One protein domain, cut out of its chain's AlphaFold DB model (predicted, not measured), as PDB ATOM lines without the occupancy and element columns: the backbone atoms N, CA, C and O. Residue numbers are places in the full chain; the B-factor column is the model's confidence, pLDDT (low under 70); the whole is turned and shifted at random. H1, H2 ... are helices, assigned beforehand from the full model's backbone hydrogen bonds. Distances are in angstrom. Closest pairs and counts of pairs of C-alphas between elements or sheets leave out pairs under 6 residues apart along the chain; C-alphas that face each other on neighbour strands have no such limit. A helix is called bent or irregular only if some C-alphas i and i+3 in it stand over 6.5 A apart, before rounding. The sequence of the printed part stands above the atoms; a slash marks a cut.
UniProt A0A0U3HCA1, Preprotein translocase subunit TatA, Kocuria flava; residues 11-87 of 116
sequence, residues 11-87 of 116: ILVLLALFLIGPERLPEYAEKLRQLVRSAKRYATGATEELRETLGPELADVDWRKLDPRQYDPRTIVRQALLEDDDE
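AT A GLANCE: This is residues 11 to 87 of the 116 residues of the protein "Preprotein translocase subunit TatA" of Kocuria flava (UniProt A0A0U3HCA1). A flat, open zigzag of helices: short H1 makes a corner with long H2, and beyond H2 a thin stretch with tiny H3 leads to H4, which stands free. The 77 printed residues hold four named helices, H1 to H4, and no named strand: all helix, extended, with a radius of gyration of the C-alphas of 22.6 A and spans of 68 by 39 by 9 A.

HOW THE PARTS SIT: Start at H1, residues 11 to 20, and H2, residues 25 to 58: they are close but not clearly touching, the closest C-alphas, of Leu 17 and Leu 25, being 7.4 A apart, and about perpendicular at 81 degrees. H3, residues 63 to 66, and H4, residues 73 to 86, are apart from each other and from H1 and H2. Every O i to N i+4 pair is within hydrogen-bond range in H1, 27 of 30 in H2 and 9 of 10 in H4; H3 is too short for one.

IN THESE COORDINATES: Find C-alpha 11 at (121.129, 106.517, 84.779), where H1 begins. H2 runs 41.2 A, with a kink of 73 degrees near residue 52, and is irregular: C-alphas 53 and 56 are 9.5 A apart. H4, 20.6 A, ends at C-alpha 86 (66.627, 86.072, 97.733).

THE WHOLE: The C-alphas farthest apart, of Glu 23 and Glu 87, are 68.4 A apart. The printed part has no cut and no long link; pLDDT is under 70 at residues 54 to 77, 79 and 81 to 87.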
ATOM      1  N   ILE A  11     120.046 107.291  85.405       95.50
ATOM      2  CA  ILE A  11     121.129 106.517  84.779       95.50
ATOM      3  C   ILE A  11     120.604 105.737  83.568       95.50
ATOM      4  O   ILE A  11     121.237 105.749  82.514       95.50
ATOM      5  N   LEU A  12     119.431 105.110  83.682       93.88
ATOM      6  CA  LEU A  12     118.803 104.393  82.569       93.88
ATOM      7  C   LEU A  12     118.462 105.318  81.401       93.88
ATOM      8  O   LEU A  12     118.687 104.950  80.248       93.88
ATOM      9  N   VAL A  13     117.961 106.524  81.683       93.06
ATOM     10  CA  VAL A  13     117.707 107.526  80.642       93.06
ATOM     11  C   VAL A  13     119.013 107.906  79.953       93.06
ATOM     12  O   VAL A  13     119.081 107.816  78.734       93.06
ATOM     13  N   LEU A  14     120.063 108.257  80.701       94.38
ATOM     14  CA  LEU A  14     121.371 108.595  80.125       94.38
ATOM     15  C   LEU A  14     121.942 107.455  79.272       94.38
ATOM     16  O   LEU A  14     122.453 107.702  78.180       94.38
ATOM     17  N   LEU A  15     121.814 106.209  79.733       94.62
ATOM     18  CA  LEU A  15     122.251 105.036  78.983       94.62
ATOM     19  C   LEU A  15     121.460 104.878  77.681       94.62
ATOM     20  O   LEU A  15     122.052 104.635  76.632       94.62
ATOM     21  N   ALA A  16     120.140 105.066  77.722       92.12
ATOM     22  CA  ALA A  16     119.296 105.038  76.532       92.12
ATOM     23  C   ALA A  16     119.652 106.166  75.547       92.12
ATOM     24  O   ALA A  16     119.747 105.909  74.347       92.12
ATOM     25  N   LEU A  17     119.914 107.387  76.043       92.12
ATOM     26  CA  LEU A  17     120.399 108.509  75.225       92.12
ATOM     27  C   LEU A  17     121.710 108.144  74.521       92.12
ATOM     28  O   LEU A  17     121.871 108.446  73.343       92.12
ATOM     29  N   PHE A  18     122.638 107.497  75.227       93.56
ATOM     30  CA  PHE A  18     123.933 107.117  74.670       93.56
ATOM     31  C   PHE A  18     123.814 105.999  73.627       93.56
ATOM     32  O   PHE A  18     124.410 106.091  72.558       93.56
ATOM     33  N   LEU A  19     123.018 104.967  73.914       91.94
ATOM     34  CA  LEU A  19     122.868 103.795  73.050       91.94
ATOM     35  C   LEU A  19     122.139 104.120  71.737       91.94
ATOM     36  O   LEU A  19     122.483 103.588  70.685       91.94
ATOM     37  N   ILE A  20     121.127 104.990  71.806       88.56
ATOM     38  CA  ILE A  20     120.326 105.425  70.650       88.56
ATOM     39  C   ILE A  20     120.987 106.613  69.929       88.56
ATOM     40  O   ILE A  20     120.837 106.777  68.717       88.56
ATOM     41  N   GLY A  21     121.724 107.438  70.674       90.31
ATOM     42  CA  GLY A  21     122.257 108.725  70.244       90.31
ATOM     43  C   GLY A  21     121.277 109.870  70.552       90.31
ATOM     44  O   GLY A  21     120.121 109.826  70.110       90.31
ATOM     45  N   PRO A  22     121.709 110.937  71.258       87.50
ATOM     46  CA  PRO A  22     120.823 112.032  71.660       87.50
ATOM     47  C   PRO A  22     120.243 112.797  70.465       87.50
ATOM     48  O   PRO A  22     119.144 113.334  70.555       87.50
ATOM     49  N   GLU A  23     120.938 112.796  69.327       88.75
ATOM     50  CA  GLU A  23     120.498 113.479  68.109       88.75
ATOM     51  C   GLU A  23     119.304 112.794  67.425       88.75
ATOM     52  O   GLU A  23     118.503 113.464  66.779       88.75
ATOM     53  N   ARG A  24     119.139 111.471  67.587       88.88
ATOM     54  CA  ARG A  24     118.068 110.707  66.917       88.88
ATOM     55  C   ARG A  24     116.791 110.589  67.740       88.88
ATOM     56  O   ARG A  24     115.712 110.369  67.195       88.88
ATOM     57  N   LEU A  25     116.882 110.756  69.053       89.25
ATOM     58  CA  LEU A  25     115.723 110.731  69.942       89.25
ATOM     59  C   LEU A  25     114.631 111.764  69.642       89.25
ATOM     60  O   LEU A  25     113.468 111.357  69.665       89.25
ATOM     61  N   PRO A  26     114.926 113.049  69.354       88.94
ATOM     62  CA  PRO A  26     113.878 113.999  68.991       88.94
ATOM     63  C   PRO A  26     113.123 113.549  67.735       88.94
ATOM     64  O   PRO A  26     111.895 113.585  67.723       88.94
ATOM     65  N   GLU A  27     113.826 113.006  66.737       91.31
ATOM     66  CA  GLU A  27     113.215 112.472  65.513       91.31
ATOM     67  C   GLU A  27     112.254 111.304  65.818       91.31
ATOM     68  O   GLU A  27     111.133 111.245  65.305       91.31
ATOM     69  N   TYR A  28     112.650 110.370  66.691       91.50
ATOM     70  CA  TYR A  28     111.773 109.269  67.109       91.50
ATOM     71  C   TYR A  28     110.598 109.737  67.974       91.50
ATOM     72  O   TYR A  28     109.485 109.229  67.820       91.50
ATOM     73  N   ALA A  29     110.812 110.714  68.855       92.56
ATOM     74  CA  ALA A  29     109.756 111.302  69.669       92.56
ATOM     75  C   ALA A  29     108.708 112.012  68.797       92.56
ATOM     76  O   ALA A  29     107.508 111.884  69.048       92.56
ATOM     77  N   GLU A  30     109.135 112.701  67.737       95.31
ATOM     78  CA  GLU A  30     108.240 113.301  66.747       95.31
ATOM     79  C   GLU A  30     107.421 112.246  66.000       95.31
ATOM     80  O   GLU A  30     106.195 112.374  65.914       95.31
ATOM     81  N   LYS A  31     108.057 111.160  65.540       95.25
ATOM     82  CA  LYS A  31     107.363 110.035  64.890       95.25
ATOM     83  C   LYS A  31     106.326 109.402  65.816       95.25
ATOM     84  O   LYS A  31     105.181 109.197  65.409       95.25
ATOM     85  N   LEU A  32     106.688 109.156  67.075       96.12
ATOM     86  CA  LEU A  32     105.766 108.629  68.080       96.12
ATOM     87  C   LEU A  32     104.610 109.600  68.335       96.12
ATOM     88  O   LEU A  32     103.452 109.193  68.345       96.12
ATOM     89  N   ARG A  33     104.897 110.897  68.488       96.50
ATOM     90  CA  ARG A  33     103.873 111.935  68.666       96.50
ATOM     91  C   ARG A  33     102.905 111.964  67.488       96.50
ATOM     92  O   ARG A  33     101.695 112.077  67.694       96.50
ATOM     93  N   GLN A  34     103.415 111.872  66.264       96.81
ATOM     94  CA  GLN A  34     102.590 111.843  65.063       96.81
ATOM     95  C   GLN A  34     101.721 110.586  65.024       96.81
ATOM     96  O   GLN A  34     100.527 110.701  64.746       96.81
ATOM     97  N   LEU A  35     102.274 109.423  65.379       97.50
ATOM     98  CA  LEU A  35     101.535 108.167  65.484       97.50
ATOM     99  C   LEU A  35     100.418 108.270  66.525       97.50
ATOM    100  O   LEU A  35      99.266 108.001  66.200       97.50
ATOM    101  N   VAL A  36     100.717 108.753  67.733       97.31
ATOM    102  CA  VAL A  36      99.725 108.955  68.802       97.31
ATOM    103  C   VAL A  36      98.629 109.923  68.360       97.31
ATOM    104  O   VAL A  36      97.446 109.670  68.585       97.31
ATOM    105  N   ARG A  37      98.983 111.027  67.693       96.62
ATOM    106  CA  ARG A  37      97.997 111.998  67.199       96.62
ATOM    107  C   ARG A  37      97.117 111.399  66.102       96.62
ATOM    108  O   ARG A  37      95.918 111.664  66.089       96.62
ATOM    109  N   SER A  38      97.692 110.607  65.202       95.81
ATOM    110  CA  SER A  38      96.953 109.885  64.162       95.81
ATOM    111  C   SER A  38      96.022 108.835  64.758       95.81
ATOM    112  O   SER A  38      94.845 108.825  64.413       95.81
ATOM    113  N   ALA A  39      96.508 108.033  65.707       96.50
ATOM    114  CA  ALA A  39      95.708 107.054  66.432       96.50
ATOM    115  C   ALA A  39      94.549 107.723  67.182       96.50
ATOM    116  O   ALA A  39      93.414 107.276  67.068       96.50
ATOM    117  N   LYS A  40      94.801 108.849  67.867       95.06
ATOM    118  CA  LYS A  40      93.749 109.634  68.529       95.06
ATOM    119  C   LYS A  40      92.690 110.107  67.534       95.06
ATOM    120  O   LYS A  40      91.510 109.927  67.796       95.06
ATOM    121  N   ARG A  41      93.093 110.693  66.400       94.44
ATOM    122  CA  ARG A  41      92.144 111.148  65.365       94.44
ATOM    123  C   ARG A  41      91.303 109.997  64.818       94.44
ATOM    124  O   ARG A  41      90.101 110.164  64.673       94.44
ATOM    125  N   TYR A  42      91.930 108.855  64.544       94.12
ATOM    126  CA  TYR A  42      91.239 107.668  64.051       94.12
ATOM    127  C   TYR A  42      90.246 107.121  65.083       94.12
ATOM    128  O   TYR A  42      89.089 106.896  64.752       94.12
ATOM    129  N   ALA A  43      90.662 107.005  66.348       92.56
ATOM    130  CA  ALA A  43      89.793 106.570  67.438       92.56
ATOM    131  C   ALA A  43      88.602 107.518  67.639       92.56
ATOM    132  O   ALA A  43      87.476 107.054  67.789       92.56
ATOM    133  N   THR A  44      88.827 108.836  67.610       89.19
ATOM    134  CA  THR A  44      87.746 109.825  67.717       89.19
ATOM    135  C   THR A  44      86.784 109.734  66.533       89.19
ATOM    136  O   THR A  44      85.585 109.695  66.764       89.19
ATOM    137  N   GLY A  45      87.285 109.626  65.297       88.44
ATOM    138  CA  GLY A  45      86.439 109.480  64.107       88.44
ATOM    139  C   GLY A  45      85.598 108.203  64.127       88.44
ATOM    140  O   GLY A  45      84.392 108.273  63.944       88.44
ATOM    141  N   ALA A  46      86.211 107.062  64.454       84.44
ATOM    142  CA  ALA A  46      85.497 105.792  64.588       84.44
ATOM    143  C   ALA A  46      84.444 105.837  65.707       84.44
ATOM    144  O   ALA A  46      83.355 105.298  65.550       84.44
ATOM    145  N   THR A  47      84.744 106.504  66.828       79.00
ATOM    146  CA  THR A  47      83.778 106.686  67.925       79.00
ATOM    147  C   THR A  47      82.605 107.570  67.498       79.00
ATOM    148  O   THR A  47      81.469 107.276  67.856       79.00
ATOM    149  N   GLU A  48      82.861 108.636  66.732       82.06
ATOM    150  CA  GLU A  48      81.824 109.528  66.198       82.06
ATOM    151  C   GLU A  48      80.914 108.784  65.209       82.06
ATOM    152  O   GLU A  48      79.698 108.832  65.352       82.06
ATOM    153  N   GLU A  49      81.493 108.013  64.284       81.06
ATOM    154  CA  GLU A  49      80.763 107.218  63.285       81.06
ATOM    155  C   GLU A  49      79.936 106.093  63.931       81.06
ATOM    156  O   GLU A  49      78.774 105.882  63.575       81.06
ATOM    157  N   LEU A  50      80.488 105.413  64.943       76.12
ATOM    158  CA  LEU A  50      79.756 104.429  65.751       76.12
ATOM    159  C   LEU A  50      78.592 105.080  66.504       76.12
ATOM    160  O   LEU A  50      77.502 104.518  66.548       76.12
ATOM    161  N   ARG A  51      78.804 106.269  67.076       73.81
ATOM    162  CA  ARG A  51      77.773 107.034  67.789       73.81
ATOM    163  C   ARG A  51      76.667 107.530  66.854       73.81
ATOM    164  O   ARG A  51      75.510 107.559  67.263       73.81
ATOM    165  N   GLU A  52      77.006 107.913  65.627       77.19
ATOM    166  CA  GLU A  52      76.055 108.373  64.610       77.19
ATOM    167  C   GLU A  52      75.233 107.211  64.027       77.19
ATOM    168  O   GLU A  52      74.020 107.334  63.874       77.19
ATOM    169  N   THR A  53      75.870 106.060  63.780       71.94
ATOM    170  CA  THR A  53      75.225 104.892  63.152       71.94
ATOM    171  C   THR A  53      74.411 104.053  64.138       71.94
ATOM    172  O   THR A  53      73.358 103.534  63.778       71.94
ATOM    173  N   LEU A  54      74.888 103.897  65.377       67.31
ATOM    174  CA  LEU A  54      74.234 103.067  66.398       67.31
ATOM    175  C   LEU A  54      73.307 103.879  67.317       67.31
ATOM    176  O   LEU A  54      72.522 103.298  68.061       67.31
ATOM    177  N   GLY A  55      73.354 105.216  67.256       63.78
ATOM    178  CA  GLY A  55      72.481 106.076  68.050       63.78
ATOM    179  C   GLY A  55      72.621 105.860  69.571       63.78
ATOM    180  O   GLY A  55      73.561 105.213  70.039       63.78
ATOM    181  N   PRO A  56      71.708 106.420  70.388       60.06
ATOM    182  CA  PRO A  56      71.757 106.348  71.853       60.06
ATOM    183  C   PRO A  56      71.734 104.923  72.439       60.06
ATOM    184  O   PRO A  56      71.988 104.784  73.630       60.06
ATOM    185  N   GLU A  57      71.534 103.871  71.641       56.41
ATOM    186  CA  GLU A  57      71.636 102.478  72.102       56.41
ATOM    187  C   GLU A  57      73.051 102.117  72.605       56.41
ATOM    188  O   GLU A  57      73.210 101.218  73.427       56.41
ATOM    189  N   LEU A  58      74.086 102.870  72.201       54.56
ATOM    190  CA  LEU A  58      75.446 102.745  72.744       54.56
ATOM    191  C   LEU A  58      75.677 103.512  74.058       54.56
ATOM    192  O   LEU A  58      76.693 103.281  74.716       54.56
ATOM    193  N   ALA A  59      74.775 104.428  74.431       55.72
ATOM    194  CA  ALA A  59      74.809 105.101  75.733       55.72
ATOM    195  C   ALA A  59      74.394 104.149  76.867       55.72
ATOM    196  O   ALA A  59      74.861 104.313  77.993       55.72
ATOM    197  N   ASP A  60      73.587 103.130  76.546       54.88
ATOM    198  CA  ASP A  60      73.199 102.052  77.461       54.88
ATOM    199  C   ASP A  60      74.208 100.887  77.489       54.88
ATOM    200  O   ASP A  60      74.201 100.069  78.415       54.88
ATOM    201  N   VAL A  61      75.134 100.818  76.520       56.50
ATOM    202  CA  VAL A  61      76.283  99.908  76.603       56.50
ATOM    203  C   VAL A  61      77.286 100.510  77.580       56.50
ATOM    204  O   VAL A  61      78.065 101.403  77.263       56.50
ATOM    205  N   ASP A  62      77.239 100.015  78.810       56.62
ATOM    206  CA  ASP A  62      78.078 100.446  79.922       56.62
ATOM    207  C   ASP A  62      79.551 100.046  79.695       56.62
ATOM    208  O   ASP A  62      80.052  99.053  80.226       56.62
ATOM    209  N   TRP A  63      80.271 100.827  78.883       55.00
ATOM    210  CA  TRP A  63      81.694 100.643  78.559       55.00
ATOM    211  C   TRP A  63      82.594 100.590  79.801       55.00
ATOM    212  O   TRP A  63      83.696 100.043  79.745       55.00
ATOM    213  N   ARG A  64      82.126 101.104  80.947       55.41
ATOM    214  CA  ARG A  64      82.828 101.002  82.235       55.41
ATOM    215  C   ARG A  64      82.861  99.572  82.776       55.41
ATOM    216  O   ARG A  64      83.786  99.251  83.513       55.41
ATOM    217  N   LYS A  65      81.919  98.701  82.390       55.47
ATOM    218  CA  LYS A  65      81.953  97.261  82.720       55.47
ATOM    219  C   LYS A  65      83.022  96.495  81.939       55.47
ATOM    220  O   LYS A  65      83.435  95.424  82.370       55.47
ATOM    221  N   LEU A  66      83.480  97.048  80.815       54.66
ATOM    222  CA  LEU A  66      84.560  96.497  79.994       54.66
ATOM    223  C   LEU A  66      85.938  97.074  80.355       54.66
ATOM    224  O   LEU A  66      86.932  96.665  79.760       54.66
ATOM    225  N   ASP A  67      86.027  97.999  81.319       60.28
ATOM    226  CA  ASP A  67      87.302  98.504  81.828       60.28
ATOM    227  C   ASP A  67      87.954  97.428  82.726       60.28
ATOM    228  O   ASP A  67      87.446  97.149  83.819       60.28
ATOM    229  N   PRO A  68      89.089  96.819  82.317       57.28
ATOM    230  CA  PRO A  68      89.705  95.707  83.043       57.28
ATOM    231  C   PRO A  68      90.169  96.078  84.458       57.28
ATOM    232  O   PRO A  68      90.514  95.200  85.245       57.28
ATOM    233  N   ARG A  69      90.197  97.373  84.797       60.25
ATOM    234  CA  ARG A  69      90.545  97.864  86.137       60.25
ATOM    235  C   ARG A  69      89.346  98.020  87.067       60.25
ATOM    236  O   ARG A  69      89.551  98.123  88.273       60.25
ATOM    237  N   GLN A  70      88.132  98.073  86.523       57.88
ATOM    238  CA  GLN A  70      86.890  98.268  87.280       57.88
ATOM    239  C   GLN A  70      86.068  96.979  87.417       57.88
ATOM    240  O   GLN A  70      85.038  96.985  88.088       57.88
ATOM    241  N   TYR A  71      86.549  95.862  86.861       56.09
ATOM    242  CA  TYR A  71      86.062  94.515  87.162       56.09
ATOM    243  C   TYR A  71      86.527  94.102  88.573       56.09
ATOM    244  O   TYR A  71      87.378  93.232  88.744       56.09
ATOM    245  N   ASP A  72      86.043  94.812  89.597       58.44
ATOM    246  CA  ASP A  72      86.397  94.569  90.995       58.44
ATOM    247  C   ASP A  72      85.685  93.284  91.467       58.44
ATOM    248  O   ASP A  72      84.454  93.279  91.621       58.44
ATOM    249  N   PRO A  73      86.418  92.174  91.686       61.31
ATOM    250  CA  PRO A  73      85.832  90.859  91.956       61.31
ATOM    251  C   PRO A  73      84.966  90.850  93.219       61.31
ATOM    252  O   PRO A  73      84.072  90.017  93.356       61.31
ATOM    253  N   ARG A  74      85.186  91.801  94.135       63.06
ATOM    254  CA  ARG A  74      84.407  91.937  95.371       63.06
ATOM    255  C   ARG A  74      82.945  92.266  95.103       63.06
ATOM    256  O   ARG A  74      82.085  91.784  95.834       63.06
ATOM    257  N   THR A  75      82.659  93.052  94.067       65.75
ATOM    258  CA  THR A  75      81.281  93.417  93.711       65.75
ATOM    259  C   THR A  75      80.542  92.223  93.118       65.75
ATOM    260  O   THR A  75      79.399  91.994  93.489       65.75
ATOM    261  N   ILE A  76      81.215  91.415  92.292       61.72
ATOM    262  CA  ILE A  76      80.659  90.189  91.695       61.72
ATOM    263  C   ILE A  76      80.351  89.153  92.778       61.72
ATOM    264  O   ILE A  76      79.268  88.587  92.799       61.72
ATOM    265  N   VAL A  77      81.274  88.952  93.724       66.62
ATOM    266  CA  VAL A  77      81.073  88.023  94.848       66.62
ATOM    267  C   VAL A  77      79.962  88.509  95.776       66.62
ATOM    268  O   VAL A  77      79.127  87.716  96.190       66.62
ATOM    269  N   ARG A  78      79.913  89.813  96.083       70.75
ATOM    270  CA  ARG A  78      78.839  90.385  96.903       70.75
ATOM    271  C   ARG A  78      77.485  90.266  96.211       70.75
ATOM    272  O   ARG A  78      76.503  90.011  96.886       70.75
ATOM    273  N   GLN A  79      77.441  90.461  94.896       65.62
ATOM    274  CA  GLN A  79      76.221  90.312  94.118       65.62
ATOM    275  C   GLN A  79      75.760  88.851  94.073       65.62
ATOM    276  O   GLN A  79      74.592  88.617  94.331       65.62
ATOM    277  N   ALA A  80      76.668  87.886  93.888       70.50
ATOM    278  CA  ALA A  80      76.342  86.459  93.974       70.50
ATOM    279  C   ALA A  80      75.832  86.058  95.372       70.50
ATOM    280  O   ALA A  80      74.827  85.375  95.484       70.50
ATOM    281  N   LEU A  81      76.468  86.554  96.440       62.75
ATOM    282  CA  LEU A  81      76.030  86.310  97.821       62.75
ATOM    283  C   LEU A  81      74.671  86.950  98.146       62.75
ATOM    284  O   LEU A  81      73.921  86.390  98.930       62.75
ATOM    285  N   LEU A  82      74.370  88.122  97.576       65.44
ATOM    286  CA  LEU A  82      73.088  88.813  97.766       65.44
ATOM    287  C   LEU A  82      71.967  88.201  96.909       65.44
ATOM    288  O   LEU A  82      70.826  88.182  97.351       65.44
ATOM    289  N   GLU A  83      72.273  87.710  95.704       59.16
ATOM    290  CA  GLU A  83      71.331  86.947  94.867       59.16
ATOM    291  C   GLU A  83      71.020  85.569  95.489       59.16
ATOM    292  O   GLU A  83      69.878  85.121  95.410       59.16
ATOM    293  N   ASP A  84      71.979  84.952  96.194       58.50
ATOM    294  CA  ASP A  84      71.780  83.715  96.974       58.50
ATOM    295  C   ASP A  84      70.905  83.908  98.239       58.50
ATOM    296  O   ASP A  84      70.419  82.922  98.793       58.50
ATOM    297  N   ASP A  85      70.698  85.146  98.713       58.66
ATOM    298  CA  ASP A  85      69.838  85.445  99.873       58.66
ATOM    299  C   ASP A  85      68.344  85.610  99.493       58.66
ATOM    300  O   ASP A  85      67.479  85.448 100.357       58.66
ATOM    301  N   ASP A  86      68.016  85.902  98.222       56.22
ATOM    302  CA  ASP A  86      66.627  86.072  97.733       56.22
ATOM    303  C   ASP A  86      66.024  84.776  97.138       56.22
ATOM    304  O   ASP A  86      64.801  84.618  97.090       56.22
ATOM    305  N   GLU A  87      66.853  83.803  96.748       56.44
ATOM    306  CA  GLU A  87      66.408  82.469  96.327       56.44
ATOM    307  C   GLU A  87      66.607  81.477  97.492       56.44
ATOM    308  O   GLU A  87      67.737  81.270  97.940       56.44
TER     309      GLU A  87